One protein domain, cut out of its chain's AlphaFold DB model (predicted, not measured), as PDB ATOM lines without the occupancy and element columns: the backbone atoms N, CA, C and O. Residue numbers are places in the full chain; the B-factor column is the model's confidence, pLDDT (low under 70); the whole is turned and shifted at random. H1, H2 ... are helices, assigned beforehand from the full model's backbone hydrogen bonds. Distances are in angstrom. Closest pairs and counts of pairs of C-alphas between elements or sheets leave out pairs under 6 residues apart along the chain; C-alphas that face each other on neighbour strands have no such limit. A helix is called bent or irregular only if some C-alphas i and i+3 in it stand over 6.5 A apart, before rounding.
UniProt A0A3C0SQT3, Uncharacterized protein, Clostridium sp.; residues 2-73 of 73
ATOM      1  N   ARG A   2     -22.236 -46.640  53.180       76.69
ATOM      2  CA  ARG A   2     -21.434 -45.623  53.899       76.69
ATOM      3  C   ARG A   2     -19.932 -45.712  53.590       76.69
ATOM      4  O   ARG A   2     -19.290 -44.687  53.389       76.69
ATOM      5  N   ASP A   3     -19.406 -46.931  53.490       89.12
ATOM      6  CA  ASP A   3     -17.994 -47.164  53.159       89.12
ATOM      7  C   ASP A   3     -17.662 -46.825  51.703       89.12
ATOM      8  O   ASP A   3     -16.578 -46.322  51.416       89.12
ATOM      9  N   ASP A   4     -18.615 -47.026  50.792       92.06
ATOM     10  CA  ASP A   4     -18.454 -46.698  49.371       92.06
ATOM     11  C   ASP A   4     -18.386 -45.182  49.158       92.06
ATOM     12  O   ASP A   4     -17.513 -44.695  48.445       92.06
ATOM     13  N   ILE A   5     -19.239 -44.420  49.855       94.12
ATOM     14  CA  ILE A   5     -19.201 -42.949  49.844       94.12
ATOM     15  C   ILE A   5     -17.878 -42.438  50.427       94.12
ATOM     16  O   ILE A   5     -17.278 -41.513  49.885       94.12
ATOM     17  N   ARG A   6     -17.385 -43.055  51.509       94.12
ATOM     18  CA  ARG A   6     -16.093 -42.693  52.104       94.12
ATOM     19  C   ARG A   6     -14.940 -42.930  51.127       94.12
ATOM     20  O   ARG A   6     -14.106 -42.048  50.969       94.12
ATOM     21  N   LYS A   7     -14.903 -44.087  50.460       95.81
ATOM     22  CA  LYS A   7     -13.892 -44.392  49.433       95.81
ATOM     23  C   LYS A   7     -13.967 -43.420  48.261       95.81
ATOM     24  O   LYS A   7     -12.935 -42.921  47.830       95.81
ATOM     25  N   PHE A   8     -15.174 -43.111  47.794       95.38
ATOM     26  CA  PHE A   8     -15.379 -42.130  46.734       95.38
ATOM     27  C   PHE A   8     -14.828 -40.750  47.116       95.38
ATOM     28  O   PHE A   8     -14.094 -40.156  46.335       95.38
ATOM     29  N   LEU A   9     -15.122 -40.263  48.326       95.88
ATOM     30  CA  LEU A   9     -14.620 -38.971  48.805       95.88
ATOM     31  C   LEU A   9     -13.093 -38.936  48.919       95.88
ATOM     32  O   LEU A   9     -12.494 -37.912  48.606       95.88
ATOM     33  N   ILE A  10     -12.470 -40.039  49.342       96.12
ATOM     34  CA  ILE A  10     -11.007 -40.149  49.403       96.12
ATOM     35  C   ILE A  10     -10.415 -40.032  47.997       96.12
ATOM     36  O   ILE A  10      -9.575 -39.169  47.770       96.12
ATOM     37  N   ILE A  11     -10.912 -40.825  47.043       96.25
ATOM     38  CA  ILE A  11     -10.433 -40.797  45.652       96.25
ATOM     39  C   ILE A  11     -10.646 -39.410  45.037       96.25
ATOM     40  O   ILE A  11      -9.759 -38.866  44.388       96.25
ATOM     41  N   TYR A  12     -11.810 -38.805  45.276       95.69
ATOM     42  CA  TYR A  12     -12.111 -37.460  44.801       95.69
ATOM     43  C   TYR A  12     -11.118 -36.424  45.346       95.69
ATOM     44  O   TYR A  12     -10.595 -35.609  44.585       95.69
ATOM     45  N   ALA A  13     -10.817 -36.480  46.646       96.00
ATOM     46  CA  ALA A  13      -9.844 -35.594  47.274       96.00
ATOM     47  C   ALA A  13      -8.425 -35.816  46.729       96.00
ATOM     48  O   ALA A  13      -7.729 -34.847  46.440       96.00
ATOM     49  N   GLU A  14      -8.007 -37.066  46.530       95.62
ATOM     50  CA  GLU A  14      -6.710 -37.397  45.928       95.62
ATOM     51  C   GLU A  14      -6.588 -36.829  44.511       95.62
ATOM     52  O   GLU A  14      -5.602 -36.160  44.197       95.62
ATOM     53  N   CYS A  15      -7.608 -37.008  43.666       95.56
ATOM     54  CA  CYS A  15      -7.625 -36.429  42.322       95.56
ATOM     55  C   CYS A  15      -7.561 -34.899  42.357       95.56
ATOM     56  O   CYS A  15      -6.827 -34.298  41.570       95.56
ATOM     57  N   PHE A  16      -8.288 -34.265  43.278       93.00
ATOM     58  CA  PHE A  16      -8.247 -32.816  43.445       93.00
ATOM     59  C   PHE A  16      -6.848 -32.330  43.842       93.00
ATOM     60  O   PHE A  16      -6.343 -31.374  43.259       93.00
ATOM     61  N   ILE A  17      -6.189 -33.022  44.777       94.19
ATOM     62  CA  ILE A  17      -4.811 -32.719  45.182       94.19
ATOM     63  C   ILE A  17      -3.861 -32.857  43.992       94.19
ATOM     64  O   ILE A  17      -3.034 -31.974  43.780       94.19
ATOM     65  N   ILE A  18      -3.988 -33.916  43.188       93.31
ATOM     66  CA  ILE A  18      -3.145 -34.115  42.001       93.31
ATOM     67  C   ILE A  18      -3.312 -32.949  41.023       93.31
ATOM     68  O   ILE A  18      -2.313 -32.394  40.573       93.31
ATOM     69  N   ILE A  19      -4.548 -32.541  40.728       90.44
ATOM     70  CA  ILE A  19      -4.821 -31.412  39.825       90.44
ATOM     71  C   ILE A  19      -4.249 -30.114  40.400       90.44
ATOM     72  O   ILE A  19      -3.600 -29.358  39.682       90.44
ATOM     73  N   PHE A  20      -4.444 -29.867  41.695       90.50
ATOM     74  CA  PHE A  20      -3.941 -28.670  42.360       90.50
ATOM     75  C   PHE A  20      -2.409 -28.601  42.346       90.50
ATOM     76  O   PHE A  20      -1.829 -27.565  42.020       90.50
ATOM     77  N   VAL A  21      -1.736 -29.708  42.663       92.50
ATOM     78  CA  VAL A  21      -0.272 -29.773  42.676       92.50
ATOM     79  C   VAL A  21       0.279 -29.650  41.260       92.50
ATOM     80  O   VAL A  21       1.164 -28.831  41.035       92.50
ATOM     81  N   MET A  22      -0.247 -30.416  40.303       89.75
ATOM     82  CA  MET A  22       0.265 -30.420  38.929       89.75
ATOM     83  C   MET A  22      -0.032 -29.121  38.187       89.75
ATOM     84  O   MET A  22       0.809 -28.663  37.423       89.75
ATOM     85  N   GLY A  23      -1.198 -28.522  38.416       87.25
ATOM     86  CA  GLY A  23      -1.623 -27.324  37.706       87.25
ATOM     87  C   GLY A  23      -1.263 -26.010  38.385       87.25
ATOM     88  O   GLY A  23      -1.007 -25.024  37.704       87.25
ATOM     89  N   GLY A  24      -1.215 -25.971  39.716       87.06
ATOM     90  CA  GLY A  24      -0.917 -24.750  40.464       87.06
ATOM     91  C   GLY A  24       0.513 -24.711  40.989       87.06
ATOM     92  O   GLY A  24       1.258 -23.769  40.733       87.06
ATOM     93  N   VAL A  25       0.912 -25.729  41.750       89.94
ATOM     94  CA  VAL A  25       2.176 -25.698  42.505       89.94
ATOM     95  C   VAL A  25       3.382 -25.960  41.603       89.94
ATOM     96  O   VAL A  25       4.326 -25.172  41.579       89.94
ATOM     97  N   LEU A  26       3.347 -27.054  40.843       90.31
ATOM     98  CA  LEU A  26       4.438 -27.497  39.983       90.31
ATOM     99  C   LEU A  26       4.878 -26.440  38.954       90.31
ATOM    100  O   LEU A  26       6.084 -26.198  38.869       90.31
ATOM    101  N   PRO A  27       3.979 -25.776  38.199       90.31
ATOM    102  CA  PRO A  27       4.420 -24.800  37.212       90.31
ATOM    103  C   PRO A  27       5.058 -23.560  37.840       90.31
ATOM    104  O   PRO A  27       6.007 -23.032  37.274       90.31
ATOM    105  N   ASN A  28       4.622 -23.140  39.032       89.19
ATOM    106  CA  ASN A  28       5.271 -22.042  39.754       89.19
ATOM    107  C   ASN A  28       6.689 -22.414  40.223       89.19
ATOM    108  O   ASN A  28       7.597 -21.586  40.168       89.19
ATOM    109  N   ILE A  29       6.905 -23.664  40.653       91.62
ATOM    110  CA  ILE A  29       8.252 -24.158  40.981       91.62
ATOM    111  C   ILE A  29       9.127 -24.173  39.722       91.62
ATOM    112  O   ILE A  29      10.263 -23.702  39.761       91.62
ATOM    113  N   LEU A  30       8.602 -24.689  38.608       89.44
ATOM    114  CA  LEU A  30       9.303 -24.714  37.323       89.44
ATOM    115  C   LEU A  30       9.662 -23.307  36.841       89.44
ATOM    116  O   LEU A  30      10.782 -23.115  36.384       89.44
ATOM    117  N   ASP A  31       8.765 -22.332  36.987       88.44
ATOM    118  CA  ASP A  31       9.021 -20.942  36.601       88.44
ATOM    119  C   ASP A  31      10.176 -20.361  37.420       88.44
ATOM    120  O   ASP A  31      11.126 -19.815  36.865       88.44
ATOM    121  N   HIS A  32      10.169 -20.576  38.739       87.25
ATOM    122  CA  HIS A  32      11.257 -20.129  39.602       87.25
ATOM    123  C   HIS A  32      12.601 -20.770  39.226       87.25
ATOM    124  O   HIS A  32      13.610 -20.074  39.119       87.25
ATOM    125  N   VAL A  33      12.616 -22.085  38.994       85.50
ATOM    126  CA  VAL A  33      13.828 -22.828  38.622       85.50
ATOM    127  C   VAL A  33      14.354 -22.364  37.262       85.50
ATOM    128  O   VAL A  33      15.533 -22.038  37.147       85.50
ATOM    129  N   LEU A  34      13.494 -22.285  36.244       83.06
ATOM    130  CA  LEU A  34      13.882 -21.862  34.896       83.06
ATOM    131  C   LEU A  34      14.368 -20.411  34.876       83.06
ATOM    132  O   LEU A  34      15.405 -20.134  34.277       83.06
ATOM    133  N   ASN A  35      13.694 -19.503  35.584       81.12
ATOM    134  CA  ASN A  35      14.128 -18.110  35.698       81.12
ATOM    135  C   ASN A  35      15.436 -17.964  36.476       81.12
ATOM    136  O   ASN A  35      16.247 -17.100  36.149       81.12
ATOM    137  N   HIS A  36      15.677 -18.801  37.488       82.38
ATOM    138  CA  HIS A  36      16.959 -18.815  38.188       82.38
ATOM    139  C   HIS A  36      18.102 -19.222  37.250       82.38
ATOM    140  O   HIS A  36      19.141 -18.569  37.242       82.38
ATOM    141  N   PHE A  37      17.899 -20.248  36.419       73.12
ATOM    142  CA  PHE A  37      18.871 -20.627  35.392       73.12
ATOM    143  C   PHE A  37      19.053 -19.546  34.316       73.12
ATOM    144  O   PHE A  37      20.163 -19.372  33.821       73.12
ATOM    145  N   TYR A  38      17.994 -18.806  33.979       70.25
ATOM    146  CA  TYR A  38      18.034 -17.724  32.992       70.25
ATOM    147  C   TYR A  38      18.798 -16.486  33.490       70.25
ATOM    148  O   TYR A  38      19.554 -15.879  32.738       70.25
ATOM    149  N   ASN A  39      18.619 -16.122  34.764       68.56
ATOM    150  CA  ASN A  39      19.131 -14.877  35.343       68.56
ATOM    151  C   ASN A  39      20.521 -14.996  35.989       68.56
ATOM    152  O   ASN A  39      20.969 -14.028  36.599       68.56
ATOM    153  N   GLN A  40      21.206 -16.143  35.903       64.00
ATOM    154  CA  GLN A  40      22.600 -16.251  36.350       64.00
ATOM    155  C   GLN A  40      23.536 -15.592  35.318       64.00
ATOM    156  O   GLN A  40      23.731 -16.145  34.231       64.00
ATOM    157  N   PRO A  41      24.143 -14.430  35.635       50.72
ATOM    158  CA  PRO A  41      25.027 -13.736  34.714       50.72
ATOM    159  C   PRO A  41      26.377 -14.465  34.701       50.72
ATOM    160  O   PRO A  41      27.056 -14.552  35.726       50.72
ATOM    161  N   GLY A  42      26.751 -15.033  33.553       54.25
ATOM    162  CA  GLY A  42      28.108 -15.543  33.317       54.25
ATOM    163  C   GLY A  42      28.236 -16.939  32.698       54.25
ATOM    164  O   GLY A  42      29.276 -17.223  32.109       54.25
ATOM    165  N   THR A  43      27.226 -17.811  32.759       53.00
ATOM    166  CA  THR A  43      27.336 -19.193  32.226       53.00
ATOM    167  C   THR A  43      26.736 -19.379  30.832       53.00
ATOM    168  O   THR A  43      27.213 -20.230  30.083       53.00
ATOM    169  N   TYR A  44      25.736 -18.575  30.446       51.75
ATOM    170  CA  TYR A  44      24.992 -18.758  29.186       51.75
ATOM    171  C   TYR A  44      24.987 -17.546  28.242       51.75
ATOM    172  O   TYR A  44      24.489 -17.661  27.123       51.75
ATOM    173  N   GLU A  45      25.611 -16.426  28.622       50.06
ATOM    174  CA  GLU A  45      25.715 -15.215  27.780       50.06
ATOM    175  C   GLU A  45      26.457 -15.456  26.450       50.06
ATOM    176  O   GLU A  45      26.274 -14.711  25.492       50.06
ATOM    177  N   ASN A  46      27.242 -16.536  26.349       50.91
ATOM    178  CA  ASN A  46      28.098 -16.822  25.194       50.91
ATOM    179  C   ASN A  46      27.595 -17.932  24.258       50.91
ATOM    180  O   ASN A  46      28.328 -18.330  23.353       50.91
ATOM    181  N   SER A  47      26.376 -18.459  24.431       54.06
ATOM    182  CA  SER A  47      25.893 -19.546  23.569       54.06
ATOM    183  C   SER A  47      24.461 -19.327  23.086       54.06
ATOM    184  O   SER A  47      23.489 -19.732  23.723       54.06
ATOM    185  N   ILE A  48      24.351 -18.741  21.888       55.09
ATOM    186  CA  ILE A  48      23.114 -18.583  21.096       55.09
ATOM    187  C   ILE A  48      22.325 -19.907  21.020       55.09
ATOM    188  O   ILE A  48      21.094 -19.910  20.998       55.09
ATOM    189  N   LEU A  49      23.032 -21.043  21.039       52.97
ATOM    190  CA  LEU A  49      22.444 -22.379  20.980       52.97
ATOM    191  C   LEU A  49      21.660 -22.753  22.249       52.97
ATOM    192  O   LEU A  49      20.593 -23.351  22.149       52.97
ATOM    193  N   VAL A  50      22.170 -22.398  23.434       52.97
ATOM    194  CA  VAL A  50      21.545 -22.754  24.720       52.97
ATOM    195  C   VAL A  50      20.425 -21.773  25.068       52.97
ATOM    196  O   VAL A  50      19.361 -22.197  25.515       52.97
ATOM    197  N   GLY A  51      20.607 -20.487  24.747       56.09
ATOM    198  CA  GLY A  51      19.538 -19.489  24.831       56.09
ATOM    199  C   GLY A  51      18.315 -19.887  23.996       56.09
ATOM    200  O   GLY A  51      17.200 -19.891  24.503       56.09
ATOM    201  N   GLY A  52      18.509 -20.337  22.751       57.97
ATOM    202  CA  GLY A  52      17.409 -20.788  21.888       57.97
ATOM    203  C   GLY A  52      16.713 -22.083  22.340       57.97
ATOM    204  O   GLY A  52      15.524 -22.264  22.073       57.97
ATOM    205  N   GLN A  53      17.419 -22.982  23.035       62.03
ATOM    206  CA  GLN A  53      16.860 -24.251  23.521       62.03
ATOM    207  C   GLN A  53      16.007 -24.096  24.788       62.03
ATOM    208  O   GLN A  53      15.089 -24.889  24.988       62.03
ATOM    209  N   LEU A  54      16.266 -23.074  25.611       64.62
ATOM    210  CA  LEU A  54      15.567 -22.837  26.881       64.62
ATOM    211  C   LEU A  54      14.361 -21.886  26.771       64.62
ATOM    212  O   LEU A  54      13.464 -21.956  27.609       64.62
ATOM    213  N   ILE A  55      14.270 -21.077  25.706       69.75
ATOM    214  CA  ILE A  55      13.111 -20.198  25.437       69.75
ATOM    215  C   ILE A  55      11.824 -21.007  25.214       69.75
ATOM    216  O   ILE A  55      10.777 -20.668  25.759       69.75
ATOM    217  N   LYS A  56      11.897 -22.116  24.465       77.00
ATOM    218  CA  LYS A  56      10.732 -22.973  24.180       77.00
ATOM    219  C   LYS A  56      10.121 -23.616  25.439       77.00
ATOM    220  O   LYS A  56       8.903 -23.559  25.582       77.00
ATOM    221  N   PRO A  57      10.902 -24.217  26.359       79.69
ATOM    222  CA  PRO A  57      10.388 -24.707  27.639       79.69
ATOM    223  C   PRO A  57       9.651 -23.646  28.465       79.69
ATOM    224  O   PRO A  57       8.593 -23.933  29.016       79.69
ATOM    225  N   LEU A  58      10.192 -22.426  28.517       81.94
ATOM    226  CA  LEU A  58       9.609 -21.296  29.245       81.94
ATOM    227  C   LEU A  58       8.277 -20.848  28.619       81.94
ATOM    228  O   LEU A  58       7.286 -20.662  29.319       81.94
ATOM    229  N   GLU A  59       8.219 -20.775  27.289       85.88
ATOM    230  CA  GLU A  59       6.991 -20.474  26.548       85.88
ATOM    231  C   GLU A  59       5.905 -21.546  26.754       85.88
ATOM    232  O   GLU A  59       4.740 -21.222  26.994       85.88
ATOM    233  N   ILE A  60       6.276 -22.832  26.717       87.44
ATOM    234  CA  ILE A  60       5.355 -23.947  26.996       87.44
ATOM    235  C   ILE A  60       4.814 -23.850  28.426       87.44
ATOM    236  O   ILE A  60       3.612 -24.021  28.638       87.44
ATOM    237  N   LEU A  61       5.681 -23.550  29.395       90.19
ATOM    238  CA  LEU A  61       5.295 -23.397  30.793       90.19
ATOM    239  C   LEU A  61       4.301 -22.246  30.984       90.19
ATOM    240  O   LEU A  61       3.276 -22.428  31.642       90.19
ATOM    241  N   TYR A  62       4.549 -21.089  30.373       89.75
ATOM    242  CA  TYR A  62       3.639 -19.950  30.468       89.75
ATOM    243  C   TYR A  62       2.304 -20.192  29.776       89.75
ATOM    244  O   TYR A  62       1.263 -19.848  30.337       89.75
ATOM    245  N   ASN A  63       2.301 -20.849  28.617       91.31
ATOM    246  CA  ASN A  63       1.060 -21.256  27.961       91.31
ATOM    247  C   ASN A  63       0.258 -22.236  28.829       91.31
ATOM    248  O   ASN A  63      -0.960 -22.099  28.947       91.31
ATOM    249  N   TYR A  64       0.931 -23.182  29.488       90.44
ATOM    250  CA  TYR A  64       0.295 -24.089  30.441       90.44
ATOM    251  C   TYR A  64      -0.337 -23.333  31.617       90.44
ATOM    252  O   TYR A  64      -1.522 -23.518  31.896       90.44
ATOM    253  N   MET A  65       0.417 -22.440  32.269       90.25
ATOM    254  CA  MET A  65      -0.080 -21.616  33.379       90.25
ATOM    255  C   MET A  65      -1.269 -20.750  32.962       90.25
ATOM    256  O   MET A  65      -2.243 -20.637  33.706       90.25
ATOM    257  N   TYR A  66      -1.213 -20.154  31.770       92.25
ATOM    258  CA  TYR A  66      -2.291 -19.334  31.228       92.25
ATOM    259  C   TYR A  66      -3.581 -20.141  31.034       92.25
ATOM    260  O   TYR A  66      -4.633 -19.741  31.533       92.25
ATOM    261  N   ILE A  67      -3.500 -21.295  30.364       90.00
ATOM    262  CA  ILE A  67      -4.657 -22.171  30.133       90.00
ATOM    263  C   ILE A  67      -5.225 -22.667  31.465       90.00
ATOM    264  O   ILE A  67      -6.433 -22.602  31.675       90.00
ATOM    265  N   PHE A  68      -4.368 -23.119  32.381       88.06
ATOM    266  CA  PHE A  68      -4.804 -23.623  33.680       88.06
ATOM    267  C   PHE A  68      -5.530 -22.548  34.498       88.06
ATOM    268  O   PHE A  68      -6.633 -22.785  34.988       88.06
ATOM    269  N   ASN A  69      -4.973 -21.336  34.568       86.88
ATOM    270  CA  ASN A  69      -5.623 -20.203  35.229       86.88
ATOM    271  C   ASN A  69      -6.931 -19.799  34.540       86.88
ATOM    272  O   ASN A  69      -7.871 -19.394  35.215       86.88
ATOM    273  N   SER A  70      -7.015 -19.923  33.213       89.38
ATOM    274  CA  SER A  70      -8.248 -19.650  32.470       89.38
ATOM    275  C   SER A  70      -9.346 -20.684  32.720       89.38
ATOM    276  O   SER A  70     -10.509 -20.352  32.531       89.38
ATOM    277  N   ILE A  71      -9.005 -21.920  33.091       86.00
ATOM    278  CA  ILE A  71      -9.978 -22.967  33.447       86.00
ATOM    279  C   ILE A  71     -10.467 -22.791  34.893       86.00
ATOM    280  O   ILE A  71     -11.600 -23.139  35.209       86.00
ATOM    281  N   LEU A  72      -9.606 -22.276  35.774       79.38
ATOM    282  CA  LEU A  72      -9.914 -22.031  37.186       79.38
ATOM    283  C   LEU A  72     -10.685 -20.731  37.447       79.38
ATOM    284  O   LEU A  72     -11.258 -20.587  38.528       79.38
ATOM    285  N   ARG A  73     -10.646 -19.788  36.503       67.25
ATOM    286  CA  ARG A  73     -11.341 -18.499  36.560       67.25
ATOM    287  C   ARG A  73     -12.768 -18.607  36.038       67.25
ATOM    288  O   ARG A  73     -13.633 -17.947  36.653       67.25
TER     289      ARG A  73
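What this domain is: This is residues 2 to 73 of the 73 residues of an uncharacterized protein of Clostridium sp. (UniProt A0A3C0SQT3). A long helix, H1, makes the length of this domain, and a shorter helix, H2, folds back beside its second half, giving a long helical hairpin of unequal arms. Residues 2 to 18 of H1 stick out free at one end, and the loop between the helices stands free with residues 39 to 50, of which 48 to 50 belong to H2, at the other. The printed part has 72 residues with two named helices, H1 then H2, and no named strand; its class is all helix. It is extended, with a radius of gyration of the C-alphas of 18.2 A, and a rod in outline, spanning 64 by 22 by 16 A.

Where its parts are: H1, residues 2 to 38, runs 52.7 A from C-alpha 2 at (-21.434, -45.623, 53.899) to C-alpha 38 at (18.034, -17.724, 32.992). It is neither bent nor irregular, but only just: C-alphas 23 and 26 are 6.5 A apart. H2, residues 48 to 72, runs 36.9 A and ends with C-alpha 72 at (-9.914, -22.031, 37.186). It too is neither bent nor irregular, but only just, with C-alphas 53 and 56 at 6.3 A.

How they stand to each other: H1 and H2 touch, with 11 pairs of C-alphas within 8 A. The closest C-alphas are those of Gly 23 and Phe 68, 6.3 A apart. H1 touches H2 with residues 23 to 34 alone, and H2 touches H1 with residues 58 to 68 alone. They run opposite ways at a shallow tilt of 34.7 degrees, only just short of steep, and form a helical hairpin. O i to N i+4 pairs are within hydrogen-bond range in 30 of 33 cases in H1 and 19 of 21 in H2.

The domain as a whole: The C-alphas farthest apart, those of Arg 2 and Asn 46, are 64.1 A from each other. Without the stretches that stand free, the body has 43 residues and spans 33 by 15 by 12 A. The printed part has no cut, and the link of 9 residues from H1 to H2 is short. The mean pLDDT of the printed part is 81.0; residues 39 to 55 and residue 73, the chain's last, are under 70.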